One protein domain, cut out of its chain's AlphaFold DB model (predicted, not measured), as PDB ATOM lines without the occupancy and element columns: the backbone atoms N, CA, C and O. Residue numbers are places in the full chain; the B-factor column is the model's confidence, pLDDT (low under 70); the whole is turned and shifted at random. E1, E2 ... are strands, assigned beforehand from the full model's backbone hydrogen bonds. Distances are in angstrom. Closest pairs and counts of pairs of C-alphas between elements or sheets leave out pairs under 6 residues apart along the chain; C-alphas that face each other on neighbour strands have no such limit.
ATOM      1  N   VAL A  28     392.865 291.491 231.826       95.62
ATOM      2  CA  VAL A  28     392.608 290.638 230.661       95.62
ATOM      3  C   VAL A  28     391.361 289.796 230.910       95.62
ATOM      4  O   VAL A  28     391.251 289.134 231.938       95.62
ATOM      5  N   HIS A  29     390.452 289.797 229.940       94.94
ATOM      6  CA  HIS A  29     389.180 289.083 229.942       94.94
ATOM      7  C   HIS A  29     389.038 288.349 228.611       94.94
ATOM      8  O   HIS A  29     388.765 288.953 227.569       94.94
ATOM      9  N   GLY A  30     389.308 287.043 228.622       94.06
ATOM     10  CA  GLY A  30     389.365 286.249 227.394       94.06
ATOM     11  C   GLY A  30     390.388 286.832 226.406       94.06
ATOM     12  O   GLY A  30     391.542 287.020 226.787       94.06
ATOM     13  N   PRO A  31     390.010 287.122 225.144       95.75
ATOM     14  CA  PRO A  31     390.927 287.703 224.166       95.75
ATOM     15  C   PRO A  31     391.070 289.229 224.284       95.75
ATOM     16  O   PRO A  31     391.744 289.826 223.448       95.75
ATOM     17  N   PHE A  32     390.435 289.877 225.265       97.50
ATOM     18  CA  PHE A  32     390.401 291.333 225.384       97.50
ATOM     19  C   PHE A  32     391.188 291.836 226.594       97.50
ATOM     20  O   PHE A  32     391.125 291.258 227.673       97.50
ATOM     21  N   THR A  33     391.867 292.964 226.432       97.62
ATOM     22  CA  THR A  33     392.482 293.749 227.502       97.62
ATOM     23  C   THR A  33     391.712 295.048 227.679       97.62
ATOM     24  O   THR A  33     391.359 295.708 226.702       97.62
ATOM     25  N   VAL A  34     391.467 295.437 228.927       98.12
ATOM     26  CA  VAL A  34     390.830 296.714 229.264       98.12
ATOM     27  C   VAL A  34     391.845 297.847 229.122       98.12
ATOM     28  O   VAL A  34     392.798 297.928 229.894       98.12
ATOM     29  N   ILE A  35     391.633 298.756 228.173       98.00
ATOM     30  CA  ILE A  35     392.475 299.948 227.985       98.00
ATOM     31  C   ILE A  35     391.966 301.115 228.836       98.00
ATOM     32  O   ILE A  35     392.753 301.874 229.405       98.00
ATOM     33  N   GLU A  36     390.646 301.250 228.937       98.12
ATOM     34  CA  GLU A  36     389.974 302.311 229.683       98.12
ATOM     35  C   GLU A  36     388.694 301.776 230.313       98.12
ATOM     36  O   GLU A  36     388.017 300.934 229.723       98.12
ATOM     37  N   ILE A  37     388.378 302.241 231.521       98.44
ATOM     38  CA  ILE A  37     387.179 301.841 232.252       98.44
ATOM     39  C   ILE A  37     386.755 302.937 233.234       98.44
ATOM     40  O   ILE A  37     387.559 303.388 234.049       98.44
ATOM     41  N   ASP A  38     385.482 303.324 233.190       98.19
ATOM     42  CA  ASP A  38     384.832 304.105 234.243       98.19
ATOM     43  C   ASP A  38     384.241 303.130 235.267       98.19
ATOM     44  O   ASP A  38     383.202 302.502 235.042       98.19
ATOM     45  N   GLN A  39     384.914 302.988 236.408       96.75
ATOM     46  CA  GLN A  39     384.510 302.060 237.464       96.75
ATOM     47  C   GLN A  39     383.199 302.452 238.162       96.75
ATOM     48  O   GLN A  39     382.643 301.623 238.891       96.75
ATOM     49  N   ASN A  40     382.692 303.673 237.952       96.81
ATOM     50  CA  ASN A  40     381.366 304.069 238.429       96.81
ATOM     51  C   ASN A  40     380.252 303.490 237.557       96.81
ATOM     52  O   ASN A  40     379.140 303.314 238.049       96.81
ATOM     53  N   ALA A  41     380.544 303.187 236.290       97.38
ATOM     54  CA  ALA A  41     379.601 302.598 235.345       97.38
ATOM     55  C   ALA A  41     379.791 301.081 235.205       97.38
ATOM     56  O   ALA A  41     378.812 300.341 235.138       97.38
ATOM     57  N   VAL A  42     381.036 300.598 235.192       97.94
ATOM     58  CA  VAL A  42     381.365 299.194 234.912       97.94
ATOM     59  C   VAL A  42     381.934 298.499 236.150       97.94
ATOM     60  O   VAL A  42     382.904 298.950 236.759       97.94
ATOM     61  N   LYS A  43     381.326 297.364 236.512       96.69
ATOM     62  CA  LYS A  43     381.792 296.458 237.572       96.69
ATOM     63  C   LYS A  43     382.744 295.397 237.009       96.69
ATOM     64  O   LYS A  43     383.794 295.158 237.597       96.69
ATOM     65  N   ASP A  44     382.381 294.764 235.895       96.75
ATOM     66  CA  ASP A  44     383.124 293.616 235.361       96.75
ATOM     67  C   ASP A  44     382.927 293.425 233.846       96.75
ATOM     68  O   ASP A  44     381.972 293.946 233.264       96.75
ATOM     69  N   VAL A  45     383.818 292.663 233.210       97.12
ATOM     70  CA  VAL A  45     383.749 292.278 231.795       97.12
ATOM     71  C   VAL A  45     383.768 290.758 231.705       97.12
ATOM     72  O   VAL A  45     384.720 290.105 232.097       97.12
ATOM     73  N   ILE A  46     382.715 290.171 231.151       96.00
ATOM     74  CA  ILE A  46     382.581 288.720 231.036       96.00
ATOM     75  C   ILE A  46     382.691 288.349 229.567       96.00
ATOM     76  O   ILE A  46     381.924 288.836 228.733       96.00
ATOM     77  N   THR A  47     383.612 287.446 229.246       95.31
ATOM     78  CA  THR A  47     383.854 287.021 227.864       95.31
ATOM     79  C   THR A  47     383.699 285.521 227.688       95.31
ATOM     80  O   THR A  47     384.160 284.742 228.522       95.31
ATOM     81  N   LYS A  48     383.109 285.111 226.564       94.62
ATOM     82  CA  LYS A  48     383.051 283.714 226.111       94.62
ATOM     83  C   LYS A  48     383.441 283.667 224.634       94.62
ATOM     84  O   LYS A  48     382.616 283.881 223.751       94.62
ATOM     85  N   GLY A  49     384.728 283.457 224.356       92.69
ATOM     86  CA  GLY A  49     385.265 283.599 223.000       92.69
ATOM     87  C   GLY A  49     385.130 285.041 222.500       92.69
ATOM     88  O   GLY A  49     385.713 285.950 223.085       92.69
ATOM     89  N   ASN A  50     384.349 285.247 221.436       94.94
ATOM     90  CA  ASN A  50     384.062 286.577 220.881       94.94
ATOM     91  C   ASN A  50     382.821 287.243 221.488       94.94
ATOM     92  O   ASN A  50     382.525 288.384 221.133       94.94
ATOM     93  N   ASP A  51     382.109 286.545 222.374       96.94
ATOM     94  CA  ASP A  51     380.985 287.110 223.105       96.94
ATOM     95  C   ASP A  51     381.491 287.951 224.273       96.94
ATOM     96  O   ASP A  51     382.315 287.489 225.066       96.94
ATOM     97  N   ILE A  52     380.957 289.161 224.396       97.69
ATOM     98  CA  ILE A  52     381.265 290.131 225.441       97.69
ATOM     99  C   ILE A  52     379.962 290.515 226.135       97.69
ATOM    100  O   ILE A  52     378.966 290.847 225.487       97.69
ATOM    101  N   TYR A  53     380.002 290.506 227.461       97.50
ATOM    102  CA  TYR A  53     378.967 291.031 228.335       97.50
ATOM    103  C   TYR A  53     379.629 291.979 229.328       97.50
ATOM    104  O   TYR A  53     380.626 291.622 229.952       97.50
ATOM    105  N   VAL A  54     379.080 293.176 229.497       97.94
ATOM    106  CA  VAL A  54     379.617 294.158 230.443       97.94
ATOM    107  C   VAL A  54     378.690 294.225 231.640       97.94
ATOM    108  O   VAL A  54     377.526 294.589 231.497       97.94
ATOM    109  N   ARG A  55     379.184 293.856 232.822       97.25
ATOM    110  CA  ARG A  55     378.438 293.994 234.072       97.25
ATOM    111  C   ARG A  55     378.550 295.429 234.554       97.25
ATOM    112  O   ARG A  55     379.652 295.909 234.821       97.25
ATOM    113  N   VAL A  56     377.417 296.097 234.702       97.62
ATOM    114  CA  VAL A  56     377.346 297.510 235.074       97.62
ATOM    115  C   VAL A  56     376.920 297.687 236.528       97.62
ATOM    116  O   VAL A  56     376.415 296.765 237.182       97.62
ATOM    117  N   THR A  57     377.168 298.872 237.070       96.88
ATOM    118  CA  THR A  57     376.651 299.268 238.381       96.88
ATOM    119  C   THR A  57     375.134 299.470 238.334       96.88
ATOM    120  O   THR A  57     374.542 299.676 237.275       96.88
ATOM    121  N   GLU A  58     374.479 299.374 239.492       95.56
ATOM    122  CA  GLU A  58     373.010 299.419 239.598       95.56
ATOM    123  C   GLU A  58     372.400 300.731 239.106       95.56
ATOM    124  O   GLU A  58     371.342 300.720 238.482       95.56
ATOM    125  N   SER A  59     373.105 301.852 239.276       96.81
ATOM    126  CA  SER A  59     372.689 303.152 238.736       96.81
ATOM    127  C   SER A  59     372.581 303.173 237.206       96.81
ATOM    128  O   SER A  59     371.905 304.041 236.660       96.81
ATOM    129  N   TYR A  60     373.192 302.209 236.514       97.06
ATOM    130  CA  TYR A  60     373.165 302.076 235.057       97.06
ATOM    131  C   TYR A  60     372.282 300.922 234.567       97.06
ATOM    132  O   TYR A  60     372.265 300.629 233.373       97.06
ATOM    133  N   TRP A  61     371.513 300.270 235.441       95.62
ATOM    134  CA  TRP A  61     370.636 299.162 235.046       95.62
ATOM    135  C   TRP A  61     369.577 299.558 234.011       95.62
ATOM    136  O   TRP A  61     369.247 298.762 233.139       95.62
ATOM    137  N   ASN A  62     369.099 300.801 234.047       95.12
ATOM    138  CA  ASN A  62     368.144 301.322 233.063       95.12
ATOM    139  C   ASN A  62     368.812 302.149 231.953       95.12
ATOM    140  O   ASN A  62     368.117 302.782 231.160       95.12
ATOM    141  N   ALA A  63     370.146 302.184 231.903       94.75
ATOM    142  CA  ALA A  63     370.863 302.947 230.895       94.75
ATOM    143  C   ALA A  63     370.849 302.230 229.539       94.75
ATOM    144  O   ALA A  63     370.904 301.001 229.444       94.75
ATOM    145  N   GLU A  64     370.836 303.024 228.471       94.75
ATOM    146  CA  GLU A  64     371.174 302.548 227.137       94.75
ATOM    147  C   GLU A  64     372.678 302.713 226.910       94.75
ATOM    148  O   GLU A  64     373.262 303.770 227.190       94.75
ATOM    149  N   PHE A  65     373.304 301.671 226.374       98.25
ATOM    150  CA  PHE A  65     374.699 301.700 225.965       98.25
ATOM    151  C   PHE A  65     374.796 301.718 224.449       98.25
ATOM    152  O   PHE A  65     374.021 301.080 223.746       98.25
ATOM    153  N   THR A  66     375.780 302.445 223.945       98.56
ATOM    154  CA  THR A  66     376.143 302.482 222.534       98.56
ATOM    155  C   THR A  66     377.489 301.808 222.368       98.56
ATOM    156  O   THR A  66     378.464 302.210 222.998       98.56
ATOM    157  N   VAL A  67     377.545 300.789 221.520       98.62
ATOM    158  CA  VAL A  67     378.759 300.028 221.248       98.62
ATOM    159  C   VAL A  67     379.297 300.412 219.881       98.62
ATOM    160  O   VAL A  67     378.574 300.370 218.880       98.62
ATOM    161  N   LYS A  68     380.577 300.772 219.845       98.69
ATOM    162  CA  LYS A  68     381.322 301.063 218.617       98.69
ATOM    163  C   LYS A  68     382.471 300.076 218.490       98.69
ATOM    164  O   LYS A  68     383.070 299.679 219.488       98.69
ATOM    165  N   ILE A  69     382.764 299.667 217.263       98.50
ATOM    166  CA  ILE A  69     383.848 298.728 216.971       98.50
ATOM    167  C   ILE A  69     384.771 299.293 215.907       98.50
ATOM    168  O   ILE A  69     384.324 299.930 214.955       98.50
ATOM    169  N   SER A  70     386.066 299.035 216.034       98.00
ATOM    170  CA  SER A  70     387.053 299.523 215.075       98.00
ATOM    171  C   SER A  70     388.261 298.599 214.948       98.00
ATOM    172  O   SER A  70     388.463 297.666 215.728       98.00
ATOM    173  N   ASN A  71     389.070 298.856 213.917       95.38
ATOM    174  CA  ASN A  71     390.376 298.216 213.738       95.38
ATOM    175  C   ASN A  71     391.551 299.148 214.094       95.38
ATOM    176  O   ASN A  71     392.698 298.711 214.080       95.38
ATOM    177  N   LYS A  72     391.273 300.418 214.418       96.62
ATOM    178  CA  LYS A  72     392.247 301.408 214.889       96.62
ATOM    179  C   LYS A  72     391.754 302.032 216.191       96.62
ATOM    180  O   LYS A  72     390.549 302.190 216.379       96.62
ATOM    181  N   TYR A  73     392.684 302.395 217.066       96.56
ATOM    182  CA  TYR A  73     392.373 302.994 218.360       96.56
ATOM    183  C   TYR A  73     391.530 304.267 218.177       96.56
ATOM    184  O   TYR A  73     391.984 305.200 217.516       96.56
ATOM    185  N   MET A  74     390.302 304.273 218.711       94.38
ATOM    186  CA  MET A  74     389.345 305.393 218.651       94.38
ATOM    187  C   MET A  74     389.085 305.973 217.247       94.38
ATOM    188  O   MET A  74     388.739 307.143 217.094       94.38
ATOM    189  N   ALA A  75     389.277 305.177 216.192       95.50
ATOM    190  CA  ALA A  75     389.187 305.651 214.814       95.50
ATOM    191  C   ALA A  75     388.787 304.535 213.850       95.50
ATOM    192  O   ALA A  75     388.912 303.353 214.152       95.50
ATOM    193  N   SER A  76     388.356 304.905 212.639       94.06
ATOM    194  CA  SER A  76     387.987 303.943 211.587       94.06
ATOM    195  C   SER A  76     386.910 302.945 212.048       94.06
ATOM    196  O   SER A  76     387.079 301.727 211.943       94.06
ATOM    197  N   TYR A  77     385.806 303.481 212.578       97.25
ATOM    198  CA  TYR A  77     384.665 302.693 213.041       97.25
ATOM    199  C   TYR A  77     384.072 301.832 211.926       97.25
ATOM    200  O   TYR A  77     383.793 302.315 210.824       97.25
ATOM    201  N   ARG A  78     383.878 300.552 212.239       97.44
ATOM    202  CA  ARG A  78     383.274 299.551 211.363       97.44
ATOM    203  C   ARG A  78     381.758 299.618 211.467       97.44
ATOM    204  O   ARG A  78     381.213 299.967 212.510       97.44
ATOM    205  N   GLN A  79     381.098 299.232 210.385       97.56
ATOM    206  CA  GLN A  79     379.666 298.988 210.411       97.56
ATOM    207  C   GLN A  79     379.380 297.627 211.052       97.56
ATOM    208  O   GLN A  79     380.103 296.649 210.836       97.56
ATOM    209  N   TRP A  80     378.319 297.584 211.843       96.12
ATOM    210  CA  TRP A  80     377.657 296.369 212.283       96.12
ATOM    211  C   TRP A  80     376.892 295.732 211.116       96.12
ATOM    212  O   TRP A  80     376.760 296.314 210.041       96.12
ATOM    213  N   LEU A  81     376.353 294.526 211.325       91.75
ATOM    214  CA  LEU A  81     375.609 293.799 210.285       91.75
ATOM    215  C   LEU A  81     374.361 294.542 209.784       91.75
ATOM    216  O   LEU A  81     373.909 294.289 208.676       91.75
ATOM    217  N   ASN A  82     373.817 295.462 210.581       92.88
ATOM    218  CA  ASN A  82     372.699 296.322 210.196       92.88
ATOM    219  C   ASN A  82     373.132 297.572 209.397       92.88
ATOM    220  O   ASN A  82     372.290 298.414 209.115       92.88
ATOM    221  N   GLY A  83     374.420 297.724 209.066       96.06
ATOM    222  CA  GLY A  83     374.960 298.877 208.338       96.06
ATOM    223  C   GLY A  83     375.301 300.091 209.210       96.06
ATOM    224  O   GLY A  83     375.982 301.006 208.744       96.06
ATOM    225  N   GLU A  84     374.912 300.095 210.484       97.31
ATOM    226  CA  GLU A  84     375.175 301.207 211.401       97.31
ATOM    227  C   GLU A  84     376.576 301.130 212.006       97.31
ATOM    228  O   GLU A  84     377.112 300.048 212.228       97.31
ATOM    229  N   LYS A  85     377.181 302.276 212.335       97.44
ATOM    230  CA  LYS A  85     378.466 302.318 213.075       97.44
ATOM    231  C   LYS A  85     378.292 302.176 214.588       97.44
ATOM    232  O   LYS A  85     379.260 301.954 215.314       97.44
ATOM    233  N   GLU A  86     377.061 302.313 215.059       98.06
ATOM    234  CA  GLU A  86     376.692 302.303 216.466       98.06
ATOM    235  C   GLU A  86     375.651 301.215 216.717       98.06
ATOM    236  O   GLU A  86     374.681 301.085 215.975       98.06
ATOM    237  N   MET A  87     375.843 300.433 217.776       97.75
ATOM    238  CA  MET A  87     374.876 299.429 218.208       97.75
ATOM    239  C   MET A  87     374.360 299.784 219.590       97.75
ATOM    240  O   MET A  87     375.129 299.851 220.547       97.75
ATOM    241  N   LYS A  88     373.049 299.987 219.709       97.50
ATOM    242  CA  LYS A  88     372.408 300.182 221.007       97.50
ATOM    243  C   LYS A  88     372.227 298.839 221.703       97.50
ATOM    244  O   LYS A  88     371.678 297.909 221.114       97.50
ATOM    245  N   VAL A  89     372.664 298.736 222.954       96.44
ATOM    246  CA  VAL A  89     372.461 297.554 223.798       96.44
ATOM    247  C   VAL A  89     371.864 297.937 225.143       96.44
ATOM    248  O   VAL A  89     372.202 298.964 225.732       96.44
ATOM    249  N   LYS A  90     370.958 297.083 225.617       95.56
ATOM    250  CA  LYS A  90     370.286 297.207 226.913       95.56
ATOM    251  C   LYS A  90     370.968 296.329 227.954       95.56
ATOM    252  O   LYS A  90     371.820 295.509 227.618       95.56
ATOM    253  N   VAL A  91     370.564 296.483 229.207       96.56
ATOM    254  CA  VAL A  91     370.988 295.640 230.327       96.56
ATOM    255  C   VAL A  91     369.920 294.576 230.597       96.56
ATOM    256  O   VAL A  91     368.723 294.849 230.518       96.56
ATOM    257  N   TYR A  92     370.333 293.348 230.906       93.38
ATOM    258  CA  TYR A  92     369.429 292.298 231.367       93.38
ATOM    259  C   TYR A  92     368.935 292.614 232.783       93.38
ATOM    260  O   TYR A  92     369.721 292.660 233.730       93.38
ATOM    261  N   LEU A  93     367.618 292.766 232.939       89.69
ATOM    262  CA  LEU A  93     366.949 293.063 234.214       89.69
ATOM    263  C   LEU A  93     366.060 291.909 234.683       89.69
ATOM    264  O   LEU A  93     364.940 292.118 235.134       89.69
ATOM    265  N   SER A  94     366.543 290.673 234.545       83.56
ATOM    266  CA  SER A  94     365.818 289.509 235.051       83.56
ATOM    267  C   SER A  94     366.380 289.080 236.410       83.56
ATOM    268  O   SER A  94     367.556 288.717 236.461       83.56
ATOM    269  N   PRO A  95     365.574 289.068 237.489       70.75
ATOM    270  CA  PRO A  95     366.025 288.686 238.829       70.75
ATOM    271  C   PRO A  95     366.408 287.203 238.948       70.75
ATOM    272  O   PRO A  95     367.043 286.802 239.916       70.75
ATOM    273  N   THR A  96     366.039 286.372 237.971       71.31
ATOM    274  CA  THR A  96     366.346 284.933 237.951       71.31
ATOM    275  C   THR A  96     367.539 284.584 237.060       71.31
ATOM    276  O   THR A  96     367.887 283.413 236.924       71.31
ATOM    277  N   ASN A  97     368.173 285.578 236.428       76.44
ATOM    278  CA  ASN A  97     369.245 285.363 235.463       76.44
ATOM    279  C   ASN A  97     370.605 285.755 236.059       76.44
ATOM    280  O   ASN A  97     370.786 286.875 236.528       76.44
ATOM    281  N   SER A  98     371.604 284.874 235.957       83.19
ATOM    282  CA  SER A  98     372.995 285.156 236.358       83.19
ATOM    283  C   SER A  98     373.640 286.325 235.589       83.19
ATOM    284  O   SER A  98     374.664 286.883 236.003       83.19
ATOM    285  N   MET A  99     373.013 286.733 234.485       90.12
ATOM    286  CA  MET A  99     373.365 287.891 233.672       90.12
ATOM    287  C   MET A  99     372.646 289.175 234.100       90.12
ATOM    288  O   MET A  99     372.781 290.179 233.407       90.12
ATOM    289  N   GLN A 100     371.896 289.189 235.209       93.38
ATOM    290  CA  GLN A 100     371.310 290.424 235.734       93.38
ATOM    291  C   GLN A 100     372.384 291.509 235.889       93.38
ATOM    292  O   GLN A 100     373.469 291.257 236.422       93.38
ATOM    293  N   GLY A 101     372.089 292.712 235.403       94.81
ATOM    294  CA  GLY A 101     373.030 293.827 235.420       94.81
ATOM    295  C   GLY A 101     374.142 293.729 234.371       94.81
ATOM    296  O   GLY A 101     375.035 294.571 234.374       94.81
ATOM    297  N   CYS A 102     374.121 292.737 233.476       96.50
ATOM    298  CA  CYS A 102     375.002 292.686 232.310       96.50
ATOM    299  C   CYS A 102     374.326 293.289 231.081       96.50
ATOM    300  O   CYS A 102     373.124 293.116 230.882       96.50
ATOM    301  N   THR A 103     375.101 293.923 230.205       97.38
ATOM    302  CA  THR A 103     374.630 294.292 228.868       97.38
ATOM    303  C   THR A 103     374.203 293.059 228.076       97.38
ATOM    304  O   THR A 103     374.665 291.937 228.316       97.38
ATOM    305  N   TYR A 104     373.361 293.280 227.071       95.75
ATOM    306  CA  TYR A 104     373.104 292.294 226.032       95.75
ATOM    307  C   TYR A 104     374.412 291.904 225.350       95.75
ATOM    308  O   TYR A 104     375.363 292.688 225.278       95.75
ATOM    309  N   ARG A 105     374.444 290.658 224.876       96.00
ATOM    310  CA  ARG A 105     375.619 290.070 224.241       96.00
ATOM    311  C   ARG A 105     376.063 290.900 223.040       96.00
ATOM    312  O   ARG A 105     375.297 291.064 222.093       96.00
ATOM    313  N   ILE A 106     377.336 291.276 223.026       97.44
ATOM    314  CA  ILE A 106     378.036 291.724 221.822       97.44
ATOM    315  C   ILE A 106     378.902 290.583 221.306       97.44
ATOM    316  O   ILE A 106     379.652 289.992 222.073       97.44
ATOM    317  N   ASN A 107     378.825 290.291 220.009       96.69
ATOM    318  CA  ASN A 107     379.730 289.363 219.339       96.69
ATOM    319  C   ASN A 107     380.469 290.110 218.226       96.69
ATOM    320  O   ASN A 107     379.837 290.725 217.367       96.69
ATOM    321  N   THR A 108     381.802 290.112 218.261       96.12
ATOM    322  CA  THR A 108     382.602 290.840 217.265       96.12
ATOM    323  C   THR A 108     384.012 290.284 217.125       96.12
ATOM    324  O   THR A 108     384.614 289.824 218.092       96.12
ATOM    325  N   THR A 109     384.570 290.384 215.919       95.00
ATOM    326  CA  THR A 109     385.983 290.103 215.607       95.00
ATOM    327  C   THR A 109     386.835 291.369 215.523       95.00
ATOM    328  O   THR A 109     387.996 291.308 215.131       95.00
ATOM    329  N   ALA A 110     386.272 292.537 215.842       96.69
ATOM    330  CA  ALA A 110     387.004 293.798 215.802       96.69
ATOM    331  C   ALA A 110     388.172 293.831 216.797       96.69
ATOM    332  O   ALA A 110     388.161 293.143 217.825       96.69
ATOM    333  N   LYS A 111     389.177 294.649 216.461       97.56
ATOM    334  CA  LYS A 111     390.364 294.862 217.293       97.56
ATOM    335  C   LYS A 111     390.030 295.693 218.526       97.56
ATOM    336  O   LYS A 111     390.532 295.380 219.595       97.56
ATOM    337  N   PHE A 112     389.176 296.703 218.394       98.56
ATOM    338  CA  PHE A 112     388.744 297.542 219.507       98.56
ATOM    339  C   PHE A 112     387.227 297.509 219.659       98.56
ATOM    340  O   PHE A 112     386.491 297.446 218.666       98.56
ATOM    341  N   VAL A 113     386.776 297.546 220.911       98.56
ATOM    342  CA  VAL A 113     385.361 297.608 221.288       98.56
ATOM    343  C   VAL A 113     385.190 298.688 222.345       98.56
ATOM    344  O   VAL A 113     385.827 298.644 223.395       98.56
ATOM    345  N   GLU A 114     384.312 299.640 222.074       98.75
ATOM    346  CA  GLU A 114     384.037 300.776 222.946       98.75
ATOM    347  C   GLU A 114     382.581 300.731 223.408       98.75
ATOM    348  O   GLU A 114     381.680 300.588 222.580       98.75
ATOM    349  N   TYR A 115     382.345 300.898 224.709       98.69
ATOM    350  CA  TYR A 115     381.014 301.104 225.274       98.69
ATOM    351  C   TYR A 115     380.877 302.547 225.734       98.69
ATOM    352  O   TYR A 115     381.682 303.053 226.519       98.69
ATOM    353  N   TRP A 116     379.806 303.175 225.273       98.69
ATOM    354  CA  TRP A 116     379.458 304.554 225.557       98.69
ATOM    355  C   TRP A 116     378.085 304.622 226.217       98.69
ATOM    356  O   TRP A 116     377.182 303.874 225.851       98.69
ATOM    357  N   THR A 117     377.884 305.550 227.141       98.00
ATOM    358  CA  THR A 117     376.551 305.882 227.662       98.00
ATOM    359  C   THR A 117     376.512 307.349 228.075       98.00
ATOM    360  O   THR A 117     377.523 307.897 228.516       98.00
ATOM    361  N   GLY A 118     375.388 308.031 227.836       94.75
ATOM    362  CA  GLY A 118     375.274 309.475 228.082       94.75
ATOM    363  C   GLY A 118     376.354 310.316 227.382       94.75
ATOM    364  O   GLY A 118     376.838 311.287 227.952       94.75
ATOM    365  N   GLY A 119     376.804 309.900 226.190       95.81
ATOM    366  CA  GLY A 119     377.872 310.575 225.438       95.81
ATOM    367  C   GLY A 119     379.295 310.372 225.980       95.81
ATOM    368  O   GLY A 119     380.234 310.929 225.420       95.81
ATOM    369  N   ARG A 120     379.480 309.569 227.035       97.69
ATOM    370  CA  ARG A 120     380.781 309.303 227.666       97.69
ATOM    371  C   ARG A 120     381.265 307.887 227.379       97.69
ATOM    372  O   ARG A 120     380.471 306.948 227.428       97.69
ATOM    373  N   LEU A 121     382.563 307.741 227.123       98.31
ATOM    374  CA  LEU A 121     383.232 306.445 227.050       98.31
ATOM    375  C   LEU A 121     383.324 305.871 228.466       98.31
ATOM    376  O   LEU A 121     383.796 306.547 229.375       98.31
ATOM    377  N   VAL A 122     382.848 304.643 228.655       98.62
ATOM    378  CA  VAL A 122     382.859 303.973 229.967       98.62
ATOM    379  C   VAL A 122     383.640 302.667 229.965       98.62
ATOM    380  O   VAL A 122     384.010 302.174 231.027       98.62
ATOM    381  N   LEU A 123     383.914 302.104 228.787       98.81
ATOM    382  CA  LEU A 123     384.789 300.950 228.629       98.81
ATOM    383  C   LEU A 123     385.420 300.962 227.241       98.81
ATOM    384  O   LEU A 123     384.713 301.106 226.245       98.81
ATOM    385  N   HIS A 124     386.722 300.721 227.178       98.75
ATOM    386  CA  HIS A 124     387.450 300.490 225.940       98.75
ATOM    387  C   HIS A 124     388.267 299.208 226.070       98.75
ATOM    388  O   HIS A 124     389.114 299.077 226.956       98.75
ATOM    389  N   LEU A 125     387.993 298.259 225.183       98.56
ATOM    390  CA  LEU A 125     388.663 296.972 225.094       98.56
ATOM    391  C   LEU A 125     389.532 296.912 223.840       98.56
ATOM    392  O   LEU A 125     389.088 297.306 222.763       98.56
ATOM    393  N   GLU A 126     390.721 296.333 223.964       98.44
ATOM    394  CA  GLU A 126     391.552 295.906 222.838       98.44
ATOM    395  C   GLU A 126     391.662 294.390 222.816       98.44
ATOM    396  O   GLU A 126     392.016 293.753 223.801       98.44
ATOM    397  N   ARG A 127     391.423 293.799 221.655       97.19
ATOM    398  CA  ARG A 127     391.690 292.395 221.386       97.19
ATOM    399  C   ARG A 127     393.195 292.166 221.284       97.19
ATOM    400  O   ARG A 127     393.854 292.779 220.452       97.19
ATOM    401  N   THR A 128     393.750 291.263 222.078       89.25
ATOM    402  CA  THR A 128     395.197 290.982 222.104       89.25
ATOM    403  C   THR A 128     395.647 289.897 221.132       89.25
ATOM    404  O   THR A 128     396.845 289.784 220.886       89.25
TER     405      THR A 128
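AT A GLANCE: This is residues 28 to 128 of the 129 residues of an uncharacterized protein of Deltaproteobacteria bacterium (UniProt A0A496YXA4). A strongly twisted sheet, with E1, E8, E7 and E4 side by side and the short E5 and E6 along the other side of E4, makes one wall, and the separate hairpin of E2 and E3 lies across from it, partly face to face. The long stretch of residues 90 to 111, without a named element, runs out to a loop near Thr 96 and comes back to pair briefly with E3. The printed part has 101 residues and no named helix, with eight strands in the order E1 to E8; both sheets are antiparallel, the larger one branched. The class is all strand, though strands hold 47 of the 101 residues. The whole is compact, with a radius of gyration of the C-alphas of 12.6 A and spans of 37 by 25 by 24 A.

HOW THE PARTS SIT: In the branched sheet, E4, residues 65 to 72, has three neighbours. E7, residues 112 to 117, is on one side of it, antiparallel at 154 degrees, with N 66 and O 116 2.8 A apart. On the other side are E6, residues 87 to 89, beside residues 65 to 67, with N 67 and O 87 2.8 A apart, and E5, residues 75 to 77, beside residues 69 to 72, with N 75 and O 72 3.3 A apart; E4 and E5 form a hairpin. E8, residues 120 to 127, forms a hairpin with E7, antiparallel at 163 degrees, with N 115 and O 123 2.8 A apart. E1, residues 32 to 37, is an edge strand beside E8, with N 33 and O 126 2.8 A apart. E2, residues 42 to 48, and E3, residues 51 to 56, form a hairpin at 162 degrees, with N 46 and O 53 2.8 A apart. The closest C-alphas of E2 and E8 are those of Val 42 and Val 122, 7.0 A apart. E1 and E2 meet only through their tight link, while E3 and E7 are apart. Residues 51 to 52 of E3 pair antiparallel with residues 106 to 107.

IN THESE COORDINATES: E1 begins at C-alpha 32 (390.401, 291.333, 225.384). E4 begins at C-alpha 65 (374.699, 301.700, 225.965) and is 20.8 A long; E8, 21.1 A long, ends at C-alpha 127 (391.690, 292.395, 221.386). E2 measures 17.9 A, E7 16.9 A, E3 16.3 A and E1 13.0 A.

THE WHOLE: The two C-alphas farthest apart, those of Ser 76 and Thr 96, are 39.0 A apart. The printed part has no cut, and its one long link, E6 to E7, has 22 residues. The mean pLDDT of the printed part is 95.5, and no printed residue is under 70.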